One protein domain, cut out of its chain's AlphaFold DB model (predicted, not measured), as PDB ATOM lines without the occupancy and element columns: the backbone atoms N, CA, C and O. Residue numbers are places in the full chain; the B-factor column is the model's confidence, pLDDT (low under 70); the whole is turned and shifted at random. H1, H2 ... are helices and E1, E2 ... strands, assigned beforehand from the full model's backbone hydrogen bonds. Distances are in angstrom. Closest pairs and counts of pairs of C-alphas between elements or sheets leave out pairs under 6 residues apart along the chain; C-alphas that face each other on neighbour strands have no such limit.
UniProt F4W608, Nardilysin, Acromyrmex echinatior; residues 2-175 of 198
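This is residues 2 to 175 of the 198 residues of the protein "Nardilysin" of Acromyrmex echinatior (UniProt F4W608). A long two-stranded hairpin, E1 and E2, lies in the middle of a loose, lengthened body, with H1 packed on E1 and the longer H2 running past both; to one end, H3 and H5 lie side by side, H4 stands crosswise beyond one end of that pair, and H6 folds back towards H2. From H6 a long stretch with no named element, residues 128 to 175, runs past the hairpin to the opposite end of the body and turns back. The printed part has 174 residues with six named helices and two named strands, in the order H1 E1 E2 H2 H3 H4 H5 H6; the sheet, E1 - E2, is antiparallel and the class is mostly helix. The whole is loose, with a radius of gyration of the C-alphas of 20.3 A, and elongated, spanning 58 by 35 by 33 A.

H1 is residues 2 to 9, beginning at C-alpha 2 (141.047, 151.691, 86.233). E1, residues 15 to 23, measures 23.7 A and bends by 51 degrees at residue 20. E2, residues 26 to 34, measures 25.2 A. H2, residues 42 to 60, is the longest helix, at 26.7 A. H3, residues 65 to 79, measures 21.2 A, and H4, residues 84 to 96, 19.3 A. H5 is residues 104 to 114, and H6 is residues 117 to 127, ending at C-alpha 127 (143.633, 154.067, 103.573).

E1 and E2 form a hairpin at 163 degrees, with N 19 and O 30 at 3.0 A and N 28 and O 21 at 2.9 A, within hydrogen-bond range. The closest C-alphas of H1 and E1 are those of Asn 2 and Val 18, 5.5 A apart. H1 and H2 only just touch, with 3 pairs of C-alphas within 8 A, the closest Phe 8 and Phe 52 at 7.1 A; H2 does so with residues 52 to 56 alone. H2 and H6 are close but not clearly touching, Lys 57 to Leu 124 at 7.4 A, at a shallow tilt of 26 degrees, opposite ways. H3 and H5 are close but not clearly touching, Lys 72 to Leu 112 at 6.7 A, at a shallow tilt of 8 degrees, opposite ways. H3 and H6 are close but not clearly touching, Glu 65 to Val 117 at 5.9 A, and about perpendicular at 76 degrees. H4 and H5 are near each other. In H1, H2, H3, H5 and H6 every O i to N i+4 pair is within hydrogen-bond range; in H4, 8 of 9 are.

The C-alphas farthest apart, of Leu 110 and Lys 148, are 60.1 A apart. The printed part has no cut, and no link between named elements is long. Residues 81 to 86, of which 84 to 86 belong to H4, stand free. The mean pLDDT of the printed part is 81.9; residues 80 to 87 and 146 to 170 are under 70.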
ATOM      1  N   ASN A   2     141.504 152.693  87.204       88.31
ATOM      2  CA  ASN A   2     141.047 151.691  86.233       88.31
ATOM      3  C   ASN A   2     142.009 151.519  85.039       88.31
ATOM      4  O   ASN A   2     142.439 150.406  84.763       88.31
ATOM      5  N   ASP A   3     142.452 152.618  84.420       88.56
ATOM      6  CA  ASP A   3     143.391 152.565  83.284       88.56
ATOM      7  C   ASP A   3     144.721 151.894  83.653       88.56
ATOM      8  O   ASP A   3     145.207 151.020  82.940       88.56
ATOM      9  N   LYS A   4     145.268 152.236  84.827       91.12
ATOM     10  CA  LYS A   4     146.492 151.629  85.370       91.12
ATOM     11  C   LYS A   4     146.305 150.149  85.695       91.12
ATOM     12  O   LYS A   4     147.234 149.365  85.537       91.12
ATOM     13  N   LEU A   5     145.121 149.760  86.169       91.31
ATOM     14  CA  LEU A   5     144.798 148.364  86.447       91.31
ATOM     15  C   LEU A   5     144.742 147.557  85.148       91.31
ATOM     16  O   LEU A   5     145.323 146.474  85.086       91.31
ATOM     17  N   HIS A   6     144.096 148.092  84.110       89.00
ATOM     18  CA  HIS A   6     144.094 147.483  82.784       89.00
ATOM     19  C   HIS A   6     145.514 147.369  82.223       89.00
ATOM     20  O   HIS A   6     145.905 146.279  81.826       89.00
ATOM     21  N   GLU A   7     146.325 148.426  82.276       88.88
ATOM     22  CA  GLU A   7     147.733 148.374  81.856       88.88
ATOM     23  C   GLU A   7     148.524 147.280  82.601       88.88
ATOM     24  O   GLU A   7     149.315 146.554  82.003       88.88
ATOM     25  N   PHE A   8     148.280 147.113  83.905       87.75
ATOM     26  CA  PHE A   8     149.013 146.161  84.742       87.75
ATOM     27  C   PHE A   8     148.558 144.700  84.563       87.75
ATOM     28  O   PHE A   8     149.363 143.775  84.718       87.75
ATOM     29  N   LEU A   9     147.268 144.468  84.286       85.62
ATOM     30  CA  LEU A   9     146.634 143.145  84.384       85.62
ATOM     31  C   LEU A   9     145.940 142.634  83.114       85.62
ATOM     32  O   LEU A   9     145.647 141.433  83.064       85.62
ATOM     33  N   ALA A  10     145.673 143.475  82.109       77.06
ATOM     34  CA  ALA A  10     144.837 143.108  80.959       77.06
ATOM     35  C   ALA A  10     145.390 141.919  80.160       77.06
ATOM     36  O   ALA A  10     144.622 141.069  79.723       77.06
ATOM     37  N   ASP A  11     146.712 141.786  80.047       79.06
ATOM     38  CA  ASP A  11     147.320 140.667  79.313       79.06
ATOM     39  C   ASP A  11     147.165 139.316  80.035       79.06
ATOM     40  O   ASP A  11     147.311 138.242  79.442       79.06
ATOM     41  N   LYS A  12     146.892 139.339  81.345       80.44
ATOM     42  CA  LYS A  12     146.855 138.137  82.190       80.44
ATOM     43  C   LYS A  12     145.437 137.611  82.389       80.44
ATOM     44  O   LYS A  12     145.233 136.386  82.386       80.44
ATOM     45  N   PHE A  13     144.474 138.513  82.559       86.25
ATOM     46  CA  PHE A  13     143.119 138.202  83.007       86.25
ATOM     47  C   PHE A  13     142.060 138.605  81.981       86.25
ATOM     48  O   PHE A  13     142.237 139.538  81.215       86.25
ATOM     49  N   GLU A  14     140.957 137.858  81.960       84.81
ATOM     50  CA  GLU A  14     139.923 137.983  80.925       84.81
ATOM     51  C   GLU A  14     139.038 139.210  81.146       84.81
ATOM     52  O   GLU A  14     138.614 139.865  80.198       84.81
ATOM     53  N   HIS A  15     138.779 139.533  82.410       88.69
ATOM     54  CA  HIS A  15     138.013 140.702  82.792       88.69
ATOM     55  C   HIS A  15     138.583 141.278  84.078       88.69
ATOM     56  O   HIS A  15     138.880 140.539  85.020       88.69
ATOM     57  N   VAL A  16     138.757 142.592  84.083       92.75
ATOM     58  CA  VAL A  16     139.339 143.350  85.182       92.75
ATOM     59  C   VAL A  16     138.596 144.678  85.254       92.75
ATOM     60  O   VAL A  16     138.529 145.363  84.238       92.75
ATOM     61  N   THR A  17     138.030 145.030  86.408       92.88
ATOM     62  CA  THR A  17     137.340 146.316  86.613       92.88
ATOM     63  C   THR A  17     137.645 146.904  87.982       92.88
ATOM     64  O   THR A  17     137.944 146.179  88.938       92.88
ATOM     65  N   VAL A  18     137.553 148.231  88.065       94.12
ATOM     66  CA  VAL A  18     137.456 148.975  89.322       94.12
ATOM     67  C   VAL A  18     136.123 149.695  89.354       94.12
ATOM     68  O   VAL A  18     135.846 150.504  88.474       94.12
ATOM     69  N   ASP A  19     135.361 149.462  90.412       92.56
ATOM     70  CA  ASP A  19     134.077 150.111  90.640       92.56
ATOM     71  C   ASP A  19     134.145 150.897  91.949       92.56
ATOM     72  O   ASP A  19     134.568 150.365  92.978       92.56
ATOM     73  N   VAL A  20     133.759 152.172  91.917       90.88
ATOM     74  CA  VAL A  20     133.588 152.994  93.122       90.88
ATOM     75  C   VAL A  20     132.147 152.832  93.580       90.88
ATOM     76  O   VAL A  20     131.224 152.932  92.780       90.88
ATOM     77  N   THR A  21     131.949 152.564  94.866       86.12
ATOM     78  CA  THR A  21     130.624 152.304  95.424       86.12
ATOM     79  C   THR A  21     130.401 153.123  96.682       86.12
ATOM     80  O   THR A  21     131.303 153.261  97.509       86.12
ATOM     81  N   ASN A  22     129.185 153.635  96.834       85.00
ATOM     82  CA  ASN A  22     128.692 154.198  98.079       85.00
ATOM     83  C   ASN A  22     127.546 153.306  98.558       85.00
ATOM     84  O   ASN A  22     126.556 153.137  97.852       85.00
ATOM     85  N   HIS A  23     127.706 152.696  99.728       82.88
ATOM     86  CA  HIS A  23     126.670 151.872 100.337       82.88
ATOM     87  C   HIS A  23     126.320 152.447 101.703       82.88
ATOM     88  O   HIS A  23     127.116 152.353 102.637       82.88
ATOM     89  N   TYR A  24     125.118 153.015 101.827       81.81
ATOM     90  CA  TYR A  24     124.614 153.591 103.080       81.81
ATOM     91  C   TYR A  24     125.540 154.666 103.684       81.81
ATOM     92  O   TYR A  24     125.744 154.700 104.898       81.81
ATOM     93  N   GLY A  25     126.136 155.513 102.837       80.94
ATOM     94  CA  GLY A  25     127.073 156.568 103.245       80.94
ATOM     95  C   GLY A  25     128.519 156.093 103.429       80.94
ATOM     96  O   GLY A  25     129.391 156.887 103.769       80.94
ATOM     97  N   ILE A  26     128.805 154.806 103.205       86.25
ATOM     98  CA  ILE A  26     130.162 154.263 103.264       86.25
ATOM     99  C   ILE A  26     130.729 154.201 101.849       86.25
ATOM    100  O   ILE A  26     130.320 153.364 101.039       86.25
ATOM    101  N   LEU A  27     131.707 155.064 101.576       89.06
ATOM    102  CA  LEU A  27     132.445 155.074 100.319       89.06
ATOM    103  C   LEU A  27     133.527 153.988 100.311       89.06
ATOM    104  O   LEU A  27     134.282 153.815 101.270       89.06
ATOM    105  N   GLY A  28     133.644 153.285  99.192       92.00
ATOM    106  CA  GLY A  28     134.714 152.333  98.942       92.00
ATOM    107  C   GLY A  28     134.889 152.068  97.456       92.00
ATOM    108  O   GLY A  28     134.176 152.610  96.615       92.00
ATOM    109  N   TYR A  29     135.834 151.199  97.124       93.44
ATOM    110  CA  TYR A  29     135.983 150.682  95.772       93.44
ATOM    111  C   TYR A  29     136.171 149.167  95.806       93.44
ATOM    112  O   TYR A  29     136.703 148.612  96.771       93.44
ATOM    113  N   SER A  30     135.744 148.498  94.743       94.81
ATOM    114  CA  SER A  30     135.966 147.074  94.517       94.81
ATOM    115  C   SER A  30     136.808 146.862  93.272       94.81
ATOM    116  O   SER A  30     136.626 147.545  92.267       94.81
ATOM    117  N   ILE A  31     137.716 145.892  93.343       95.12
ATOM    118  CA  ILE A  31     138.465 145.398  92.190       95.12
ATOM    119  C   ILE A  31     137.926 144.011  91.865       95.12
ATOM    120  O   ILE A  31     138.035 143.100  92.691       95.12
ATOM    121  N   THR A  32     137.378 143.844  90.667       94.75
ATOM    122  CA  THR A  32     136.873 142.554  90.191       94.75
ATOM    123  C   THR A  32     137.826 142.003  89.147       94.75
ATOM    124  O   THR A  32     138.118 142.664  88.156       94.75
ATOM    125  N   VAL A  33     138.318 140.781  89.360       93.25
ATOM    126  CA  VAL A  33     139.167 140.070  88.396       93.25
ATOM    127  C   VAL A  33     138.556 138.708  88.108       93.25
ATOM    128  O   VAL A  33     138.451 137.865  89.000       93.25
ATOM    129  N   CYS A  34     138.193 138.471  86.850       91.00
ATOM    130  CA  CYS A  34     137.697 137.180  86.392       91.00
ATOM    131  C   CYS A  34     138.782 136.434  85.622       91.00
ATOM    132  O   CYS A  34     139.517 136.980  84.792       91.00
ATOM    133  N   THR A  35     138.853 135.134  85.880       88.19
ATOM    134  CA  THR A  35     139.740 134.234  85.162       88.19
ATOM    135  C   THR A  35     139.089 132.880  84.957       88.19
ATOM    136  O   THR A  35     138.202 132.467  85.706       88.19
ATOM    137  N   GLN A  36     139.564 132.162  83.948       83.56
ATOM    138  CA  GLN A  36     139.148 130.796  83.701       83.56
ATOM    139  C   GLN A  36     139.542 129.916  84.891       83.56
ATOM    140  O   GLN A  36     140.693 129.915  85.327       83.56
ATOM    141  N   ALA A  37     138.593 129.111  85.373       81.12
ATOM    142  CA  ALA A  37     138.730 128.325  86.605       81.12
ATOM    143  C   ALA A  37     139.963 127.401  86.651       81.12
ATOM    144  O   ALA A  37     140.417 127.031  87.728       81.12
ATOM    145  N   HIS A  38     140.492 127.008  85.491       79.62
ATOM    146  CA  HIS A  38     141.643 126.115  85.372       79.62
ATOM    147  C   HIS A  38     142.983 126.844  85.174       79.62
ATOM    148  O   HIS A  38     144.017 126.182  85.191       79.62
ATOM    149  N   LYS A  39     142.981 128.171  84.970       83.56
ATOM    150  CA  LYS A  39     144.175 128.946  84.592       83.56
ATOM    151  C   LYS A  39     144.953 129.447  85.808       83.56
ATOM    152  O   LYS A  39     146.162 129.250  85.880       83.56
ATOM    153  N   TYR A  40     144.269 130.058  86.777       83.69
ATOM    154  CA  TYR A  40     144.901 130.594  87.985       83.69
ATOM    155  C   TYR A  40     144.121 130.235  89.246       83.69
ATOM    156  O   TYR A  40     142.894 130.150  89.250       83.69
ATOM    157  N   ARG A  41     144.855 130.067  90.347       85.69
ATOM    158  CA  ARG A  41     144.279 129.977  91.690       85.69
ATOM    159  C   ARG A  41     143.841 131.354  92.175       85.69
ATOM    160  O   ARG A  41     144.526 132.340  91.918       85.69
ATOM    161  N   THR A  42     142.754 131.414  92.939       87.75
ATOM    162  CA  THR A  42     142.226 132.684  93.471       87.75
ATOM    163  C   THR A  42     143.227 133.418  94.370       87.75
ATOM    164  O   THR A  42     143.285 134.638  94.360       87.75
ATOM    165  N   GLU A  43     144.088 132.690  95.080       87.38
ATOM    166  CA  GLU A  43     145.150 133.235  95.930       87.38
ATOM    167  C   GLU A  43     146.249 133.923  95.114       87.38
ATOM    168  O   GLU A  43     146.828 134.910  95.556       87.38
ATOM    169  N   TYR A  44     146.530 133.418  93.909       87.31
ATOM    170  CA  TYR A  44     147.451 134.083  92.991       87.31
ATOM    171  C   TYR A  44     146.847 135.393  92.479       87.31
ATOM    172  O   TYR A  44     147.539 136.404  92.418       87.31
ATOM    173  N   VAL A  45     145.552 135.390  92.152       90.25
ATOM    174  CA  VAL A  45     144.841 136.596  91.709       90.25
ATOM    175  C   VAL A  45     144.821 137.658  92.812       90.25
ATOM    176  O   VAL A  45     145.189 138.798  92.546       90.25
ATOM    177  N   ASP A  46     144.482 137.292  94.051       91.38
ATOM    178  CA  ASP A  46     144.493 138.220  95.195       91.38
ATOM    179  C   ASP A  46     145.895 138.805  95.441       91.38
ATOM    180  O   ASP A  46     146.037 140.015  95.620       91.38
ATOM    181  N   LYS A  47     146.949 137.985  95.315       90.06
ATOM    182  CA  LYS A  47     148.339 138.463  95.347       90.06
ATOM    183  C   LYS A  47     148.630 139.482  94.240       90.06
ATOM    184  O   LYS A  47     149.272 140.493  94.513       90.06
ATOM    185  N   MET A  48     148.190 139.228  93.008       91.88
ATOM    186  CA  MET A  48     148.390 140.159  91.890       91.88
ATOM    187  C   MET A  48     147.666 141.491  92.124       91.88
ATOM    188  O   MET A  48     148.207 142.542  91.783       91.88
ATOM    189  N   ILE A  49     146.479 141.461  92.739       92.94
ATOM    190  CA  ILE A  49     145.749 142.669  93.147       92.94
ATOM    191  C   ILE A  49     146.539 143.432  94.220       92.94
ATOM    192  O   ILE A  49     146.703 144.642  94.102       92.94
ATOM    193  N   ASP A  50     147.092 142.750  95.226       92.06
ATOM    194  CA  ASP A  50     147.923 143.394  96.255       92.06
ATOM    195  C   ASP A  50     149.204 144.015  95.680       92.06
ATOM    196  O   ASP A  50     149.616 145.107  96.084       92.06
ATOM    197  N   GLU A  51     149.836 143.347  94.715       92.88
ATOM    198  CA  GLU A  51     150.989 143.890  93.996       92.88
ATOM    199  C   GLU A  51     150.619 145.131  93.184       92.88
ATOM    200  O   GLU A  51     151.349 146.125  93.245       92.88
ATOM    201  N   PHE A  52     149.475 145.104  92.495       93.19
ATOM    202  CA  PHE A  52     148.936 146.265  91.797       93.19
ATOM    203  C   PHE A  52     148.654 147.423  92.758       93.19
ATOM    204  O   PHE A  52     149.080 148.540  92.491       93.19
ATOM    205  N   LEU A  53     147.992 147.182  93.893       92.81
ATOM    206  CA  LEU A  53     147.682 148.232  94.869       92.81
ATOM    207  C   LEU A  53     148.954 148.896  95.413       92.81
ATOM    208  O   LEU A  53     149.001 150.116  95.565       92.81
ATOM    209  N   ARG A  54     150.013 148.114  95.657       91.38
ATOM    210  CA  ARG A  54     151.323 148.653  96.047       91.38
ATOM    211  C   ARG A  54     151.967 149.464  94.922       91.38
ATOM    212  O   ARG A  54     152.531 150.519  95.191       91.38
ATOM    213  N   PHE A  55     151.899 148.978  93.684       92.75
ATOM    214  CA  PHE A  55     152.373 149.722  92.517       92.75
ATOM    215  C   PHE A  55     151.622 151.050  92.362       92.75
ATOM    216  O   PHE A  55     152.258 152.096  92.275       92.75
ATOM    217  N   PHE A  56     150.290 151.017  92.408       92.25
ATOM    218  CA  PHE A  56     149.425 152.181  92.260       92.25
ATOM    219  C   PHE A  56     149.654 153.208  93.371       92.25
ATOM    220  O   PHE A  56     149.703 154.401  93.095       92.25
ATOM    221  N   LYS A  57     149.882 152.758  94.612       90.62
ATOM    222  CA  LYS A  57     150.292 153.646  95.705       90.62
ATOM    223  C   LYS A  57     151.576 154.408  95.366       90.62
ATOM    224  O   LYS A  57     151.601 155.626  95.478       90.62
ATOM    225  N   ASN A  58     152.612 153.700  94.920       91.12
ATOM    226  CA  ASN A  58     153.894 154.315  94.564       91.12
ATOM    227  C   ASN A  58     153.799 155.225  93.325       91.12
ATOM    228  O   ASN A  58     154.622 156.122  93.163       91.12
ATOM    229  N   ASP A  59     152.859 154.950  92.416       91.31
ATOM    230  CA  ASP A  59     152.552 155.806  91.263       91.31
ATOM    231  C   ASP A  59     151.902 157.115  91.736       91.31
ATOM    232  O   ASP A  59     152.367 158.194  91.383       91.31
ATOM    233  N   LEU A  60     150.912 157.028  92.634       90.31
ATOM    234  CA  LEU A  60     150.251 158.195  93.229       90.31
ATOM    235  C   LEU A  60     151.176 159.047  94.105       90.31
ATOM    236  O   LEU A  60     151.015 160.260  94.141       90.31
ATOM    237  N   GLU A  61     152.164 158.453  94.776       89.25
ATOM    238  CA  GLU A  61     153.179 159.207  95.535       89.25
ATOM    239  C   GLU A  61     154.049 160.120  94.646       89.25
ATOM    240  O   GLU A  61     154.727 161.009  95.159       89.25
ATOM    241  N   LYS A  62     154.043 159.915  93.321       93.12
ATOM    242  CA  LYS A  62     154.771 160.743  92.343       93.12
ATOM    243  C   LYS A  62     153.889 161.779  91.648       93.12
ATOM    244  O   LYS A  62     154.418 162.541  90.843       93.12
ATOM    245  N   LEU A  63     152.587 161.782  91.933       95.12
ATOM    246  CA  LEU A  63     151.610 162.654  91.292       95.12
ATOM    247  C   LEU A  63     151.960 164.127  91.538       95.12
ATOM    248  O   LEU A  63     152.154 164.531  92.688       95.12
ATOM    249  N   THR A  64     152.018 164.933  90.478       97.00
ATOM    250  CA  THR A  64     152.199 166.389  90.609       97.00
ATOM    251  C   THR A  64     150.861 167.121  90.718       97.00
ATOM    252  O   THR A  64     149.807 166.566  90.410       97.00
ATOM    253  N   GLU A  65     150.883 168.381  91.168       97.12
ATOM    254  CA  GLU A  65     149.658 169.193  91.241       97.12
ATOM    255  C   GLU A  65     149.072 169.429  89.840       97.12
ATOM    256  O   GLU A  65     147.862 169.348  89.659       97.12
ATOM    257  N   GLU A  66     149.919 169.617  88.824       97.19
ATOM    258  CA  GLU A  66     149.475 169.793  87.438       97.19
ATOM    259  C   GLU A  66     148.787 168.534  86.895       97.19
ATOM    260  O   GLU A  66     147.761 168.627  86.224       97.19
ATOM    261  N   GLU A  67     149.326 167.348  87.193       95.81
ATOM    262  CA  GLU A  67     148.696 166.077  86.821       95.81
ATOM    263  C   GLU A  67     147.370 165.876  87.562       95.81
ATOM    264  O   GLU A  67     146.377 165.464  86.958       95.81
ATOM    265  N   LEU A  68     147.331 166.195  88.859       95.69
ATOM    266  CA  LEU A  68     146.113 166.141  89.659       95.69
ATOM    267  C   LEU A  68     145.029 167.071  89.097       95.69
ATOM    268  O   LEU A  68     143.873 166.662  88.996       95.69
ATOM    269  N   ASP A  69     145.384 168.288  88.692       96.00
ATOM    270  CA  ASP A  69     144.439 169.235  88.102       96.00
ATOM    271  C   ASP A  69     143.887 168.729  86.764       96.00
ATOM    272  O   ASP A  69     142.683 168.831  86.520       96.00
ATOM    273  N   VAL A  70     144.707 168.067  85.940       95.38
ATOM    274  CA  VAL A  70     144.214 167.380  84.733       95.38
ATOM    275  C   VAL A  70     143.188 166.300  85.091       95.38
ATOM    276  O   VAL A  70     142.144 166.210  84.439       95.38
ATOM    277  N   TYR A  71     143.426 165.502  86.138       93.06
ATOM    278  CA  TYR A  71     142.458 164.493  86.583       93.06
ATOM    279  C   TYR A  71     141.153 165.107  87.104       93.06
ATOM    280  O   TYR A  71     140.084 164.588  86.780       93.06
ATOM    281  N   LYS A  72     141.210 166.212  87.862       93.81
ATOM    282  CA  LYS A  72     140.010 166.935  88.326       93.81
ATOM    283  C   LYS A  72     139.170 167.430  87.149       93.81
ATOM    284  O   LYS A  72     137.957 167.249  87.145       93.81
ATOM    285  N   GLU A  73     139.809 167.988  86.125       92.75
ATOM    286  CA  GLU A  73     139.131 168.464  84.914       92.75
ATOM    287  C   GLU A  73     138.482 167.325  84.116       92.75
ATOM    288  O   GLU A  73     137.357 167.460  83.633       92.75
ATOM    289  N   ILE A  74     139.164 166.181  83.980       91.62
ATOM    290  CA  ILE A  74     138.593 164.987  83.333       91.62
ATOM    291  C   ILE A  74     137.381 164.481  84.126       91.62
ATOM    292  O   ILE A  74     136.347 164.172  83.529       91.62
ATOM    293  N   TYR A  75     137.488 164.437  85.456       90.00
ATOM    294  CA  TYR A  75     136.404 164.014  86.336       90.00
ATOM    295  C   TYR A  75     135.169 164.916  86.194       90.00
ATOM    296  O   TYR A  75     134.079 164.420  85.907       90.00
ATOM    297  N   LEU A  76     135.339 166.239  86.278       89.06
ATOM    298  CA  LEU A  76     134.245 167.203  86.107       89.06
ATOM    299  C   LEU A  76     133.566 167.079  84.736       89.06
ATOM    300  O   LEU A  76     132.341 167.085  84.637       89.06
ATOM    301  N   LYS A  77     134.340 166.885  83.663       87.75
ATOM    302  CA  LYS A  77     133.782 166.675  82.316       87.75
ATOM    303  C   LYS A  77     132.964 165.392  82.202       87.75
ATOM    304  O   LYS A  77     131.986 165.373  81.459       87.75
ATOM    305  N   SER A  78     133.350 164.337  82.920       84.50
ATOM    306  CA  SER A  78     132.587 163.083  82.948       84.50
ATOM    307  C   SER A  78     131.240 163.218  83.668       84.50
ATOM    308  O   SER A  78     130.316 162.477  83.350       84.50
ATOM    309  N   ARG A  79     131.112 164.193  84.581       76.38
ATOM    310  CA  ARG A  79     129.868 164.537  85.289       76.38
ATOM    311  C   ARG A  79     128.950 165.464  84.492       76.38
ATOM    312  O   ARG A  79     127.740 165.324  84.559       76.38
ATOM    313  N   SER A  80     129.516 166.371  83.698       68.75
ATOM    314  CA  SER A  80     128.798 167.437  82.978       68.75
ATOM    315  C   SER A  80     127.963 166.970  81.767       68.75
ATOM    316  O   SER A  80     127.751 167.748  80.837       68.75
ATOM    317  N   HIS A  81     127.540 165.707  81.683       58.53
ATOM    318  CA  HIS A  81     126.714 165.269  80.554       58.53
ATOM    319  C   HIS A  81     125.309 165.879  80.663       58.53
ATOM    320  O   HIS A  81     124.529 165.483  81.523       58.53
ATOM    321  N   ASP A  82     125.025 166.828  79.760       51.88
ATOM    322  CA  ASP A  82     123.775 167.582  79.556       51.88
ATOM    323  C   ASP A  82     122.566 166.675  79.256       51.88
ATOM    324  O   ASP A  82     121.989 166.691  78.165       51.88
ATOM    325  N   ASN A  83     122.175 165.835  80.205       55.25
ATOM    326  CA  ASN A  83     120.957 165.054  80.122       55.25
ATOM    327  C   ASN A  83     120.028 165.569  81.212       55.25
ATOM    328  O   ASN A  83     120.279 165.349  82.388       55.25
ATOM    329  N   VAL A  84     118.936 166.227  80.827       57.00
ATOM    330  CA  VAL A  84     117.905 166.735  81.755       57.00
ATOM    331  C   VAL A  84     117.386 165.630  82.697       57.00
ATOM    332  O   VAL A  84     116.994 165.909  83.821       57.00
ATOM    333  N   ASN A  85     117.468 164.359  82.286       61.25
ATOM    334  CA  ASN A  85     117.128 163.203  83.124       61.25
ATOM    335  C   ASN A  85     118.139 162.905  84.253       61.25
ATOM    336  O   ASN A  85     117.810 162.164  85.173       61.25
ATOM    337  N   PHE A  86     119.369 163.417  84.176       61.94
ATOM    338  CA  PHE A  86     120.438 163.128  85.135       61.94
ATOM    339  C   PHE A  86     120.239 163.882  86.454       61.94
ATOM    340  O   PHE A  86     120.421 163.291  87.512       61.94
ATOM    341  N   GLU A  87     119.772 165.135  86.404       63.75
ATOM    342  CA  GLU A  87     119.399 165.895  87.609       63.75
ATOM    343  C   GLU A  87     118.239 165.217  88.361       63.75
ATOM    344  O   GLU A  87     118.262 165.112  89.588       63.75
ATOM    345  N   ASP A  88     117.248 164.698  87.628       71.31
ATOM    346  CA  ASP A  88     116.123 163.956  88.207       71.31
ATOM    347  C   ASP A  88     116.584 162.643  88.866       71.31
ATOM    348  O   ASP A  88     116.135 162.316  89.967       71.31
ATOM    349  N   GLU A  89     117.502 161.902  88.233       77.81
ATOM    350  CA  GLU A  89     118.085 160.682  88.805       77.81
ATOM    351  C   GLU A  89     118.966 160.971  90.029       77.81
ATOM    352  O   GLU A  89     118.820 160.296  91.049       77.81
ATOM    353  N   GLU A  90     119.840 161.982  89.982       77.25
ATOM    354  CA  GLU A  90     120.696 162.353  91.116       77.25
ATOM    355  C   GLU A  90     119.865 162.785  92.325       77.25
ATOM    356  O   GLU A  90     120.079 162.270  93.426       77.25
ATOM    357  N   ASN A  91     118.855 163.636  92.126       84.00
ATOM    358  CA  ASN A  91     117.925 164.029  93.186       84.00
ATOM    359  C   ASN A  91     117.165 162.824  93.754       84.00
ATOM    360  O   ASN A  91     116.917 162.756  94.962       84.00
ATOM    361  N   TRP A  92     116.823 161.849  92.910       87.56
ATOM    362  CA  TRP A  92     116.184 160.619  93.360       87.56
ATOM    363  C   TRP A  92     117.103 159.788  94.260       87.56
ATOM    364  O   TRP A  92     116.654 159.310  95.305       87.56
ATOM    365  N   TYR A  93     118.393 159.674  93.928       83.56
ATOM    366  CA  TYR A  93     119.376 159.033  94.807       83.56
ATOM    367  C   TYR A  93     119.516 159.773  96.142       83.56
ATOM    368  O   TYR A  93     119.518 159.120  97.181       83.56
ATOM    369  N   GLN A  94     119.504 161.113  96.156       85.50
ATOM    370  CA  GLN A  94     119.548 161.874  97.418       85.50
ATOM    371  C   GLN A  94     118.354 161.574  98.339       85.50
ATOM    372  O   GLN A  94     118.485 161.578  99.567       85.50
ATOM    373  N   ILE A  95     117.176 161.315  97.760       88.00
ATOM    374  CA  ILE A  95     115.973 160.923  98.506       88.00
ATOM    375  C   ILE A  95     116.097 159.479  99.001       88.00
ATOM    376  O   ILE A  95     115.819 159.216 100.172       88.00
ATOM    377  N   LEU A  96     116.505 158.551  98.128       86.75
ATOM    378  CA  LEU A  96     116.646 157.128  98.457       86.75
ATOM    379  C   LEU A  96     117.724 156.869  99.516       86.75
ATOM    380  O   LEU A  96     117.536 155.994 100.359       86.75
ATOM    381  N   ASP A  97     118.803 157.650  99.504       81.44
ATOM    382  CA  ASP A  97     119.904 157.554 100.464       81.44
ATOM    383  C   ASP A  97     119.684 158.428 101.712       81.44
ATOM    384  O   ASP A  97     120.474 158.368 102.655       81.44
ATOM    385  N   HIS A  98     118.585 159.195 101.767       84.00
ATOM    386  CA  HIS A  98     118.223 160.092 102.874       84.00
ATOM    387  C   HIS A  98     119.279 161.173 103.189       84.00
ATOM    388  O   HIS A  98     119.343 161.697 104.310       84.00
ATOM    389  N   THR A  99     120.101 161.534 102.207       83.25
ATOM    390  CA  THR A  99     121.120 162.585 102.315       83.25
ATOM    391  C   THR A  99     120.507 163.970 102.113       83.25
ATOM    392  O   THR A  99     120.867 164.899 102.832       83.25
ATOM    393  N   TYR A 100     119.537 164.096 101.196       88.00
ATOM    394  CA  TYR A 100     118.850 165.346 100.828       88.00
ATOM    395  C   TYR A 100     119.795 166.506 100.447       88.00
ATOM    396  O   TYR A 100     119.467 167.674 100.662       88.00
ATOM    397  N   ILE A 101     120.966 166.195  99.881       87.06
ATOM    398  CA  ILE A 101     121.947 167.184  99.413       87.06
ATOM    399  C   ILE A 101     121.655 167.473  97.939       87.06
ATOM    400  O   ILE A 101     122.227 166.859  97.047       87.06
ATOM    401  N   PHE A 102     120.700 168.360  97.671       88.25
ATOM    402  CA  PHE A 102     120.280 168.671  96.296       88.25
ATOM    403  C   PHE A 102     121.241 169.615  95.558       88.25
ATOM    404  O   PHE A 102     121.143 169.761  94.349       88.25
ATOM    405  N   ASP A 103     122.189 170.220  96.275       87.44
ATOM    406  CA  ASP A 103     123.318 170.995  95.747       87.44
ATOM    407  C   ASP A 103     124.617 170.162  95.715       87.44
ATOM    408  O   ASP A 103     125.727 170.685  95.850       87.44
ATOM    409  N   PHE A 104     124.494 168.830  95.602       84.75
ATOM    410  CA  PHE A 104     125.629 167.905  95.674       84.75
ATOM    411  C   PHE A 104     126.682 168.208  94.607       84.75
ATOM    412  O   PHE A 104     127.874 168.186  94.905       84.75
ATOM    413  N   HIS A 105     126.259 168.536  93.386       85.25
ATOM    414  CA  HIS A 105     127.169 168.852  92.291       85.25
ATOM    415  C   HIS A 105     127.987 170.127  92.573       85.25
ATOM    416  O   HIS A 105     129.208 170.142  92.393       85.25
ATOM    417  N   GLU A 106     127.363 171.187  93.094       88.44
ATOM    418  CA  GLU A 106     128.068 172.403  93.508       88.44
ATOM    419  C   GLU A 106     129.048 172.128  94.654       88.44
ATOM    420  O   GLU A 106     130.184 172.617  94.627       88.44
ATOM    421  N   GLN A 107     128.642 171.328  95.643       90.62
ATOM    422  CA  GLN A 107     129.509 170.928  96.750       90.62
ATOM    423  C   GLN A 107     130.686 170.059  96.277       90.62
ATOM    424  O   GLN A 107     131.814 170.274  96.726       90.62
ATOM    425  N   GLU A 108     130.466 169.142  95.332       89.31
ATOM    426  CA  GLU A 108     131.502 168.293  94.728       89.31
ATOM    427  C   GLU A 108     132.544 169.150  93.991       89.31
ATOM    428  O   GLU A 108     133.748 168.983  94.202       89.31
ATOM    429  N   ILE A 109     132.108 170.152  93.216       91.38
ATOM    430  CA  ILE A 109     133.005 171.115  92.554       91.38
ATOM    431  C   ILE A 109     133.853 171.887  93.573       91.38
ATOM    432  O   ILE A 109     135.053 172.091  93.357       91.38
ATOM    433  N   LEU A 110     133.254 172.354  94.671       93.81
ATOM    434  CA  LEU A 110     133.979 173.079  95.719       93.81
ATOM    435  C   LEU A 110     134.994 172.177  96.432       93.81
ATOM    436  O   LEU A 110     136.132 172.598  96.645       93.81
ATOM    437  N   ALA A 111     134.616 170.935  96.735       92.94
ATOM    438  CA  ALA A 111     135.505 169.951  97.338       92.94
ATOM    439  C   ALA A 111     136.693 169.619  96.418       92.94
ATOM    440  O   ALA A 111     137.837 169.610  96.871       92.94
ATOM    441  N   LEU A 112     136.460 169.432  95.115       93.75
ATOM    442  CA  LEU A 112     137.518 169.152  94.135       93.75
ATOM    443  C   LEU A 112     138.552 170.277  94.037       93.75
ATOM    444  O   LEU A 112     139.743 169.997  93.898       93.75
ATOM    445  N   LYS A 113     138.126 171.540  94.155       92.81
ATOM    446  CA  LYS A 113     139.037 172.699  94.182       92.81
ATOM    447  C   LYS A 113     139.932 172.722  95.421       92.81
ATOM    448  O   LYS A 113     141.047 173.228  95.349       92.81
ATOM    449  N   ASP A 114     139.451 172.194  96.543       94.81
ATOM    450  CA  ASP A 114     140.169 172.176  97.822       94.81
ATOM    451  C   ASP A 114     141.127 170.971  97.966       94.81
ATOM    452  O   ASP A 114     142.052 170.990  98.791       94.81
ATOM    453  N   ILE A 115     140.950 169.921  97.157       95.38
ATOM    454  CA  ILE A 115     141.856 168.762  97.112       95.38
ATOM    455  C   ILE A 115     143.193 169.157  96.469       95.38
ATOM    456  O   ILE A 115     143.240 169.757  95.400       95.38
ATOM    457  N   ASN A 116     144.299 168.758  97.096       95.94
ATOM    458  CA  ASN A 116     145.662 168.911  96.576       95.94
ATOM    459  C   ASN A 116     146.455 167.611  96.772       95.94
ATOM    460  O   ASN A 116     145.998 166.700  97.479       95.94
ATOM    461  N   VAL A 117     147.646 167.515  96.175       96.31
ATOM    462  CA  VAL A 117     148.479 166.300  96.233       96.31
ATOM    463  C   VAL A 117     148.792 165.912  97.673       96.31
ATOM    464  O   VAL A 117     148.764 164.727  98.010       96.31
ATOM    465  N   LYS A 118     149.031 166.889  98.554       95.06
ATOM    466  CA  LYS A 118     149.297 166.631  99.975       95.06
ATOM    467  C   LYS A 118     148.118 165.922 100.653       95.06
ATOM    468  O   LYS A 118     148.321 164.863 101.243       95.06
ATOM    469  N   LYS A 119     146.899 166.466 100.547       94.81
ATOM    470  CA  LYS A 119     145.680 165.871 101.128       94.81
ATOM    471  C   LYS A 119     145.418 164.479 100.564       94.81
ATOM    472  O   LYS A 119     145.104 163.562 101.319       94.81
ATOM    473  N   LEU A 120     145.584 164.310  99.252       93.50
ATOM    474  CA  LEU A 120     145.416 163.016  98.597       93.50
ATOM    475  C   LEU A 120     146.443 161.992  99.100       93.50
ATOM    476  O   LEU A 120     146.086 160.851  99.380       93.50
ATOM    477  N   SER A 121     147.699 162.407  99.267       91.75
ATOM    478  CA  SER A 121     148.781 161.556  99.773       91.75
ATOM    479  C   SER A 121     148.553 161.141 101.227       91.75
ATOM    480  O   SER A 121     148.723 159.970 101.566       91.75
ATOM    481  N   GLU A 122     148.129 162.074 102.084       92.81
ATOM    482  CA  GLU A 122     147.769 161.799 103.481       92.81
ATOM    483  C   GLU A 122     146.593 160.817 103.562       92.81
ATOM    484  O   GLU A 122     146.667 159.818 104.283       92.81
ATOM    485  N   TRP A 123     145.546 161.044 102.763       92.31
ATOM    486  CA  TRP A 123     144.400 160.143 102.675       92.31
ATOM    487  C   TRP A 123     144.814 158.743 102.207       92.31
ATOM    488  O   TRP A 123     144.455 157.745 102.835       92.31
ATOM    489  N   LEU A 124     145.626 158.653 101.150       90.50
ATOM    490  CA  LEU A 124     146.107 157.386 100.604       90.50
ATOM    491  C   LEU A 124     146.978 156.628 101.611       90.50
ATOM    492  O   LEU A 124     146.848 155.411 101.746       90.50
ATOM    493  N   ALA A 125     147.859 157.318 102.334       90.81
ATOM    494  CA  ALA A 125     148.706 156.700 103.347       90.81
ATOM    495  C   ALA A 125     147.879 156.045 104.466       90.81
ATOM    496  O   ALA A 125     148.224 154.952 104.916       90.81
ATOM    497  N   ASP A 126     146.771 156.669 104.863       93.19
ATOM    498  CA  ASP A 126     145.890 156.168 105.919       93.19
ATOM    499  C   ASP A 126     144.932 155.047 105.457       93.19
ATOM    500  O   ASP A 126     144.572 154.168 106.245       93.19
ATOM    501  N   HIS A 127     144.585 155.020 104.166       91.25
ATOM    502  CA  HIS A 127     143.633 154.067 103.573       91.25
ATOM    503  C   HIS A 127     144.288 152.968 102.715       91.25
ATOM    504  O   HIS A 127     143.595 152.243 102.003       91.25
ATOM    505  N   THR A 128     145.612 152.801 102.777       88.69
ATOM    506  CA  THR A 128     146.350 151.712 102.101       88.69
ATOM    507  C   THR A 128     147.079 150.820 103.099       88.69
ATOM    508  O   THR A 128     147.057 151.069 104.299       88.69
ATOM    509  N   SER A 129     147.738 149.757 102.624       82.75
ATOM    510  CA  SER A 129     148.517 148.837 103.460       82.75
ATOM    511  C   SER A 129     149.391 149.578 104.487       82.75
ATOM    512  O   SER A 129     150.219 150.411 104.111       82.75
ATOM    513  N   ASN A 130     149.226 149.216 105.766       83.88
ATOM    514  CA  ASN A 130     149.820 149.826 106.973       83.88
ATOM    515  C   ASN A 130     149.158 151.119 107.493       83.88
ATOM    516  O   ASN A 130     149.573 151.613 108.540       83.88
ATOM    517  N   GLY A 131     148.138 151.640 106.814       88.44
ATOM    518  CA  GLY A 131     147.308 152.746 107.286       88.44
ATOM    519  C   GLY A 131     146.299 152.313 108.354       88.44
ATOM    520  O   GLY A 131     145.919 151.140 108.441       88.44
ATOM    521  N   SER A 132     145.864 153.254 109.194       90.38
ATOM    522  CA  SER A 132     144.987 152.956 110.335       90.38
ATOM    523  C   SER A 132     143.544 152.658 109.905       90.38
ATOM    524  O   SER A 132     142.847 151.828 110.508       90.38
ATOM    525  N   ASN A 133     143.131 153.254 108.786       90.19
ATOM    526  CA  ASN A 133     141.810 153.108 108.192       90.19
ATOM    527  C   ASN A 133     141.770 152.132 107.014       90.19
ATOM    528  O   ASN A 133     140.729 151.965 106.383       90.19
ATOM    529  N   PHE A 134     142.849 151.385 106.766       91.25
ATOM    530  CA  PHE A 134     142.830 150.329 105.759       91.25
ATOM    531  C   PHE A 134     141.850 149.211 106.135       91.25
ATOM    532  O   PHE A 134     141.945 148.594 107.204       91.25
ATOM    533  N   ARG A 135     140.899 148.939 105.241       90.31
ATOM    534  CA  ARG A 135     139.936 147.837 105.331       90.31
ATOM    535  C   ARG A 135     139.908 147.129 103.979       90.31
ATOM    536  O   ARG A 135     139.684 147.767 102.958       90.31
ATOM    537  N   LYS A 136     140.134 145.814 103.972       91.12
ATOM    538  CA  LYS A 136     140.087 144.973 102.767       91.12
ATOM    539  C   LYS A 136     139.283 143.712 103.064       91.12
ATOM    540  O   LYS A 136     139.529 143.045 104.068       91.12
ATOM    541  N   LEU A 137     138.356 143.382 102.171       91.44
ATOM    542  CA  LEU A 137     137.629 142.119 102.145       91.44
ATOM    543  C   LEU A 137     137.816 141.497 100.760       91.44
ATOM    544  O   LEU A 137     137.419 142.099  99.768       91.44
ATOM    545  N   SER A 138     138.404 140.302 100.696       92.56
ATOM    546  CA  SER A 138     138.543 139.550  99.444       92.56
ATOM    547  C   SER A 138     137.479 138.456  99.373       92.56
ATOM    548  O   SER A 138     137.385 137.614 100.269       92.56
ATOM    549  N   LEU A 139     136.696 138.441  98.292       93.00
ATOM    550  CA  LEU A 139     135.735 137.380  97.987       93.00
ATOM    551  C   LEU A 139     136.299 136.478  96.886       93.00
ATOM    552  O   LEU A 139     136.507 136.914  95.761       93.00
ATOM    553  N   HIS A 140     136.545 135.210  97.215       91.44
ATOM    554  CA  HIS A 140     137.135 134.246  96.287       91.44
ATOM    555  C   HIS A 140     136.055 133.289  95.782       91.44
ATOM    556  O   HIS A 140     135.525 132.484  96.548       91.44
ATOM    557  N   ILE A 141     135.750 133.352  94.485       89.94
ATOM    558  CA  ILE A 141     134.804 132.441  93.832       89.94
ATOM    559  C   ILE A 141     135.604 131.396  93.055       89.94
ATOM    560  O   ILE A 141     136.256 131.706  92.059       89.94
ATOM    561  N   VAL A 142     135.572 130.145  93.517       87.44
ATOM    562  CA  VAL A 142     136.317 129.041  92.895       87.44
ATOM    563  C   VAL A 142     135.410 128.284  91.932       87.44
ATOM    564  O   VAL A 142     134.430 127.659  92.338       87.44
ATOM    565  N   GLY A 143     135.747 128.318  90.643       83.19
ATOM    566  CA  GLY A 143     135.044 127.541  89.625       83.19
ATOM    567  C   GLY A 143     135.323 126.037  89.735       83.19
ATOM    568  O   GLY A 143     136.411 125.608  90.122       83.19
ATOM    569  N   THR A 144     134.345 125.209  89.361       80.06
ATOM    570  CA  THR A 144     134.520 123.749  89.330       80.06
ATOM    571  C   THR A 144     135.226 123.327  88.044       80.06
ATOM    572  O   THR A 144     134.726 123.579  86.952       80.06
ATOM    573  N   ILE A 145     136.357 122.629  88.163       73.56
ATOM    574  CA  ILE A 145     137.057 122.036  87.018       73.56
ATOM    575  C   ILE A 145     136.505 120.615  86.792       73.56
ATOM    576  O   ILE A 145     136.626 119.765  87.684       73.56
ATOM    577  N   PRO A 146     135.896 120.303  85.633       67.38
ATOM    578  CA  PRO A 146     135.383 118.965  85.361       67.38
ATOM    579  C   PRO A 146     136.519 117.932  85.339       67.38
ATOM    580  O   PRO A 146     137.442 118.026  84.534       67.38
ATOM    581  N   LYS A 147     136.420 116.882  86.167       64.62
ATOM    582  CA  LYS A 147     137.448 115.824  86.320       64.62
ATOM    583  C   LYS A 147     137.826 115.079  85.024       64.62
ATOM    584  O   LYS A 147     138.803 114.339  85.019       64.62
ATOM    585  N   LYS A 148     137.035 115.209  83.952       55.94
ATOM    586  CA  LYS A 148     137.180 114.445  82.699       55.94
ATOM    587  C   LYS A 148     137.946 115.171  81.592       55.94
ATOM    588  O   LYS A 148     138.234 114.551  80.574       55.94
ATOM    589  N   VAL A 149     138.290 116.445  81.767       51.12
ATOM    590  CA  VAL A 149     139.017 117.200  80.742       51.12
ATOM    591  C   VAL A 149     140.482 117.280  81.163       51.12
ATOM    592  O   VAL A 149     140.826 117.952  82.132       51.12
ATOM    593  N   LYS A 150     141.358 116.555  80.456       47.94
ATOM    594  CA  LYS A 150     142.808 116.777  80.540       47.94
ATOM    595  C   LYS A 150     143.099 118.112  79.857       47.94
ATOM    596  O   LYS A 150     143.344 118.146  78.658       47.94
ATOM    597  N   TYR A 151     143.005 119.211  80.600       53.12
ATOM    598  CA  TYR A 151     143.495 120.501  80.128       53.12
ATOM    599  C   TYR A 151     145.008 120.360  79.923       53.12
ATOM    600  O   TYR A 151     145.747 120.118  80.875       53.12
ATOM    601  N   VAL A 152     145.448 120.418  78.662       47.72
ATOM    602  CA  VAL A 152     146.822 120.094  78.229       47.72
ATOM    603  C   VAL A 152     147.855 121.116  78.734       47.72
ATOM    604  O   VAL A 152     149.040 120.832  78.687       47.72
ATOM    605  N   ASN A 153     147.425 122.221  79.352       43.69
ATOM    606  CA  ASN A 153     148.296 123.200  80.008       43.69
ATOM    607  C   ASN A 153     147.967 123.358  81.503       43.69
ATOM    608  O   ASN A 153     147.708 124.458  81.976       43.69
ATOM    609  N   LEU A 154     148.017 122.268  82.276       48.12
ATOM    610  CA  LEU A 154     148.245 122.350  83.732       48.12
ATOM    611  C   LEU A 154     149.733 122.622  84.026       48.12
ATOM    612  O   LEU A 154     150.303 122.080  84.974       48.12
ATOM    613  N   GLU A 155     150.375 123.467  83.219       44.16
ATOM    614  CA  GLU A 155     151.569 124.162  83.665       44.16
ATOM    615  C   GLU A 155     151.083 125.153  84.710       44.16
ATOM    616  O   GLU A 155     150.705 126.288  84.427       44.16
ATOM    617  N   TYR A 156     151.030 124.676  85.952       50.12
ATOM    618  CA  TYR A 156     151.166 125.553  87.089       50.12
ATOM    619  C   TYR A 156     152.367 126.442  86.770       50.12
ATOM    620  O   TYR A 156     153.506 125.987  86.858       50.12
ATOM    621  N   ILE A 157     152.135 127.703  86.410       46.34
ATOM    622  CA  ILE A 157     153.167 128.734  86.492       46.34
ATOM    623  C   ILE A 157     153.372 128.977  88.001       46.34
ATOM    624  O   ILE A 157     153.004 130.003  88.554       46.34
ATOM    625  N   ASN A 158     153.875 127.951  88.695       49.38
ATOM    626  CA  ASN A 158     154.276 127.906  90.098       49.38
ATOM    627  C   ASN A 158     155.807 127.839  90.157       49.38
ATOM    628  O   ASN A 158     156.372 127.110  90.963       49.38
ATOM    629  N   ASN A 159     156.510 128.592  89.309       41.84
ATOM    630  CA  ASN A 159     157.946 128.777  89.531       41.84
ATOM    631  C   ASN A 159     158.242 129.788  90.646       41.84
ATOM    632  O   ASN A 159     159.354 129.796  91.161       41.84
ATOM    633  N   ASP A 160     157.237 130.522  91.130       43.09
ATOM    634  CA  ASP A 160     157.342 131.303  92.362       43.09
ATOM    635  C   ASP A 160     156.723 130.551  93.542       43.09
ATOM    636  O   ASP A 160     155.745 130.972  94.158       43.09
ATOM    637  N   HIS A 161     157.370 129.451  93.931       43.56
ATOM    638  CA  HIS A 161     157.271 128.890  95.282       43.56
ATOM    639  C   HIS A 161     157.931 129.804  96.335       43.56
ATOM    640  O   HIS A 161     158.532 129.332  97.300       43.56
ATOM    641  N   GLN A 162     157.781 131.124  96.218       41.84
ATOM    642  CA  GLN A 162     157.780 131.926  97.426       41.84
ATOM    643  C   GLN A 162     156.455 131.623  98.092       41.84
ATOM    644  O   GLN A 162     155.408 132.087  97.646       41.84
ATOM    645  N   GLN A 163     156.523 130.773  99.121       41.44
ATOM    646  CA  GLN A 163     155.498 130.654 100.142       41.44
ATOM    647  C   GLN A 163     154.957 132.057 100.394       41.44
ATOM    648  O   GLN A 163     155.604 132.868 101.060       41.44
ATOM    649  N   TYR A 164     153.792 132.359  99.822       41.00
ATOM    650  CA  TYR A 164     152.994 133.462 100.297       41.00
ATOM    651  C   TYR A 164     152.779 133.083 101.751       41.00
ATOM    652  O   TYR A 164     152.110 132.084 102.028       41.00
ATOM    653  N   LYS A 165     153.509 133.733 102.666       42.97
ATOM    654  CA  LYS A 165     153.338 133.512 104.096       42.97
ATOM    655  C   LYS A 165     151.870 133.792 104.316       42.97
ATOM    656  O   LYS A 165     151.464 134.943 104.212       42.97
ATOM    657  N   LEU A 166     151.100 132.719 104.479       43.47
ATOM    658  CA  LEU A 166     149.656 132.743 104.582       43.47
ATOM    659  C   LEU A 166     149.359 133.684 105.739       43.47
ATOM    660  O   LEU A 166     149.595 133.340 106.898       43.47
ATOM    661  N   ASN A 167     149.009 134.923 105.417       44.97
ATOM    662  CA  ASN A 167     149.147 136.015 106.357       44.97
ATOM    663  C   ASN A 167     147.909 136.024 107.245       44.97
ATOM    664  O   ASN A 167     147.082 136.904 107.113       44.97
ATOM    665  N   LYS A 168     147.728 134.977 108.064       47.12
ATOM    666  CA  LYS A 168     146.674 134.819 109.079       47.12
ATOM    667  C   LYS A 168     145.323 135.414 108.641       47.12
ATOM    668  O   LYS A 168     144.663 136.085 109.433       47.12
ATOM    669  N   TYR A 169     144.932 135.231 107.376       53.66
ATOM    670  CA  TYR A 169     143.664 135.756 106.897       53.66
ATOM    671  C   TYR A 169     142.583 135.006 107.667       53.66
ATOM    672  O   TYR A 169     142.553 133.773 107.690       53.66
ATOM    673  N   HIS A 170     141.749 135.754 108.381       66.19
ATOM    674  CA  HIS A 170     140.617 135.193 109.098       66.19
ATOM    675  C   HIS A 170     139.600 134.759 108.043       66.19
ATOM    676  O   HIS A 170     138.766 135.558 107.627       66.19
ATOM    677  N   TYR A 171     139.701 133.515 107.569       81.38
ATOM    678  CA  TYR A 171     138.682 132.945 106.699       81.38
ATOM    679  C   TYR A 171     137.330 133.056 107.401       81.38
ATOM    680  O   TYR A 171     137.140 132.544 108.508       81.38
ATOM    681  N   ILE A 172     136.401 133.754 106.757       87.06
ATOM    682  CA  ILE A 172     135.040 133.896 107.255       87.06
ATOM    683  C   ILE A 172     134.331 132.573 106.978       87.06
ATOM    684  O   ILE A 172     133.943 132.283 105.852       87.06
ATOM    685  N   THR A 173     134.194 131.745 108.009       88.06
ATOM    686  CA  THR A 173     133.488 130.457 107.919       88.06
ATOM    687  C   THR A 173     131.985 130.603 108.141       88.06
ATOM    688  O   THR A 173     131.206 129.802 107.632       88.06
ATOM    689  N   ASN A 174     131.571 131.632 108.884       91.31
ATOM    690  CA  ASN A 174     130.179 131.988 109.120       91.31
ATOM    691  C   ASN A 174     130.026 133.513 109.037       91.31
ATOM    692  O   ASN A 174     130.621 134.250 109.824       91.31
ATOM    693  N   VAL A 175     129.233 133.974 108.069       90.50
ATOM    694  CA  VAL A 175     129.029 135.403 107.789       90.50
ATOM    695  C   VAL A 175     128.293 136.105 108.933       90.50
ATOM    696  O   VAL A 175     128.654 137.222 109.291       90.50
TER     697      VAL A 175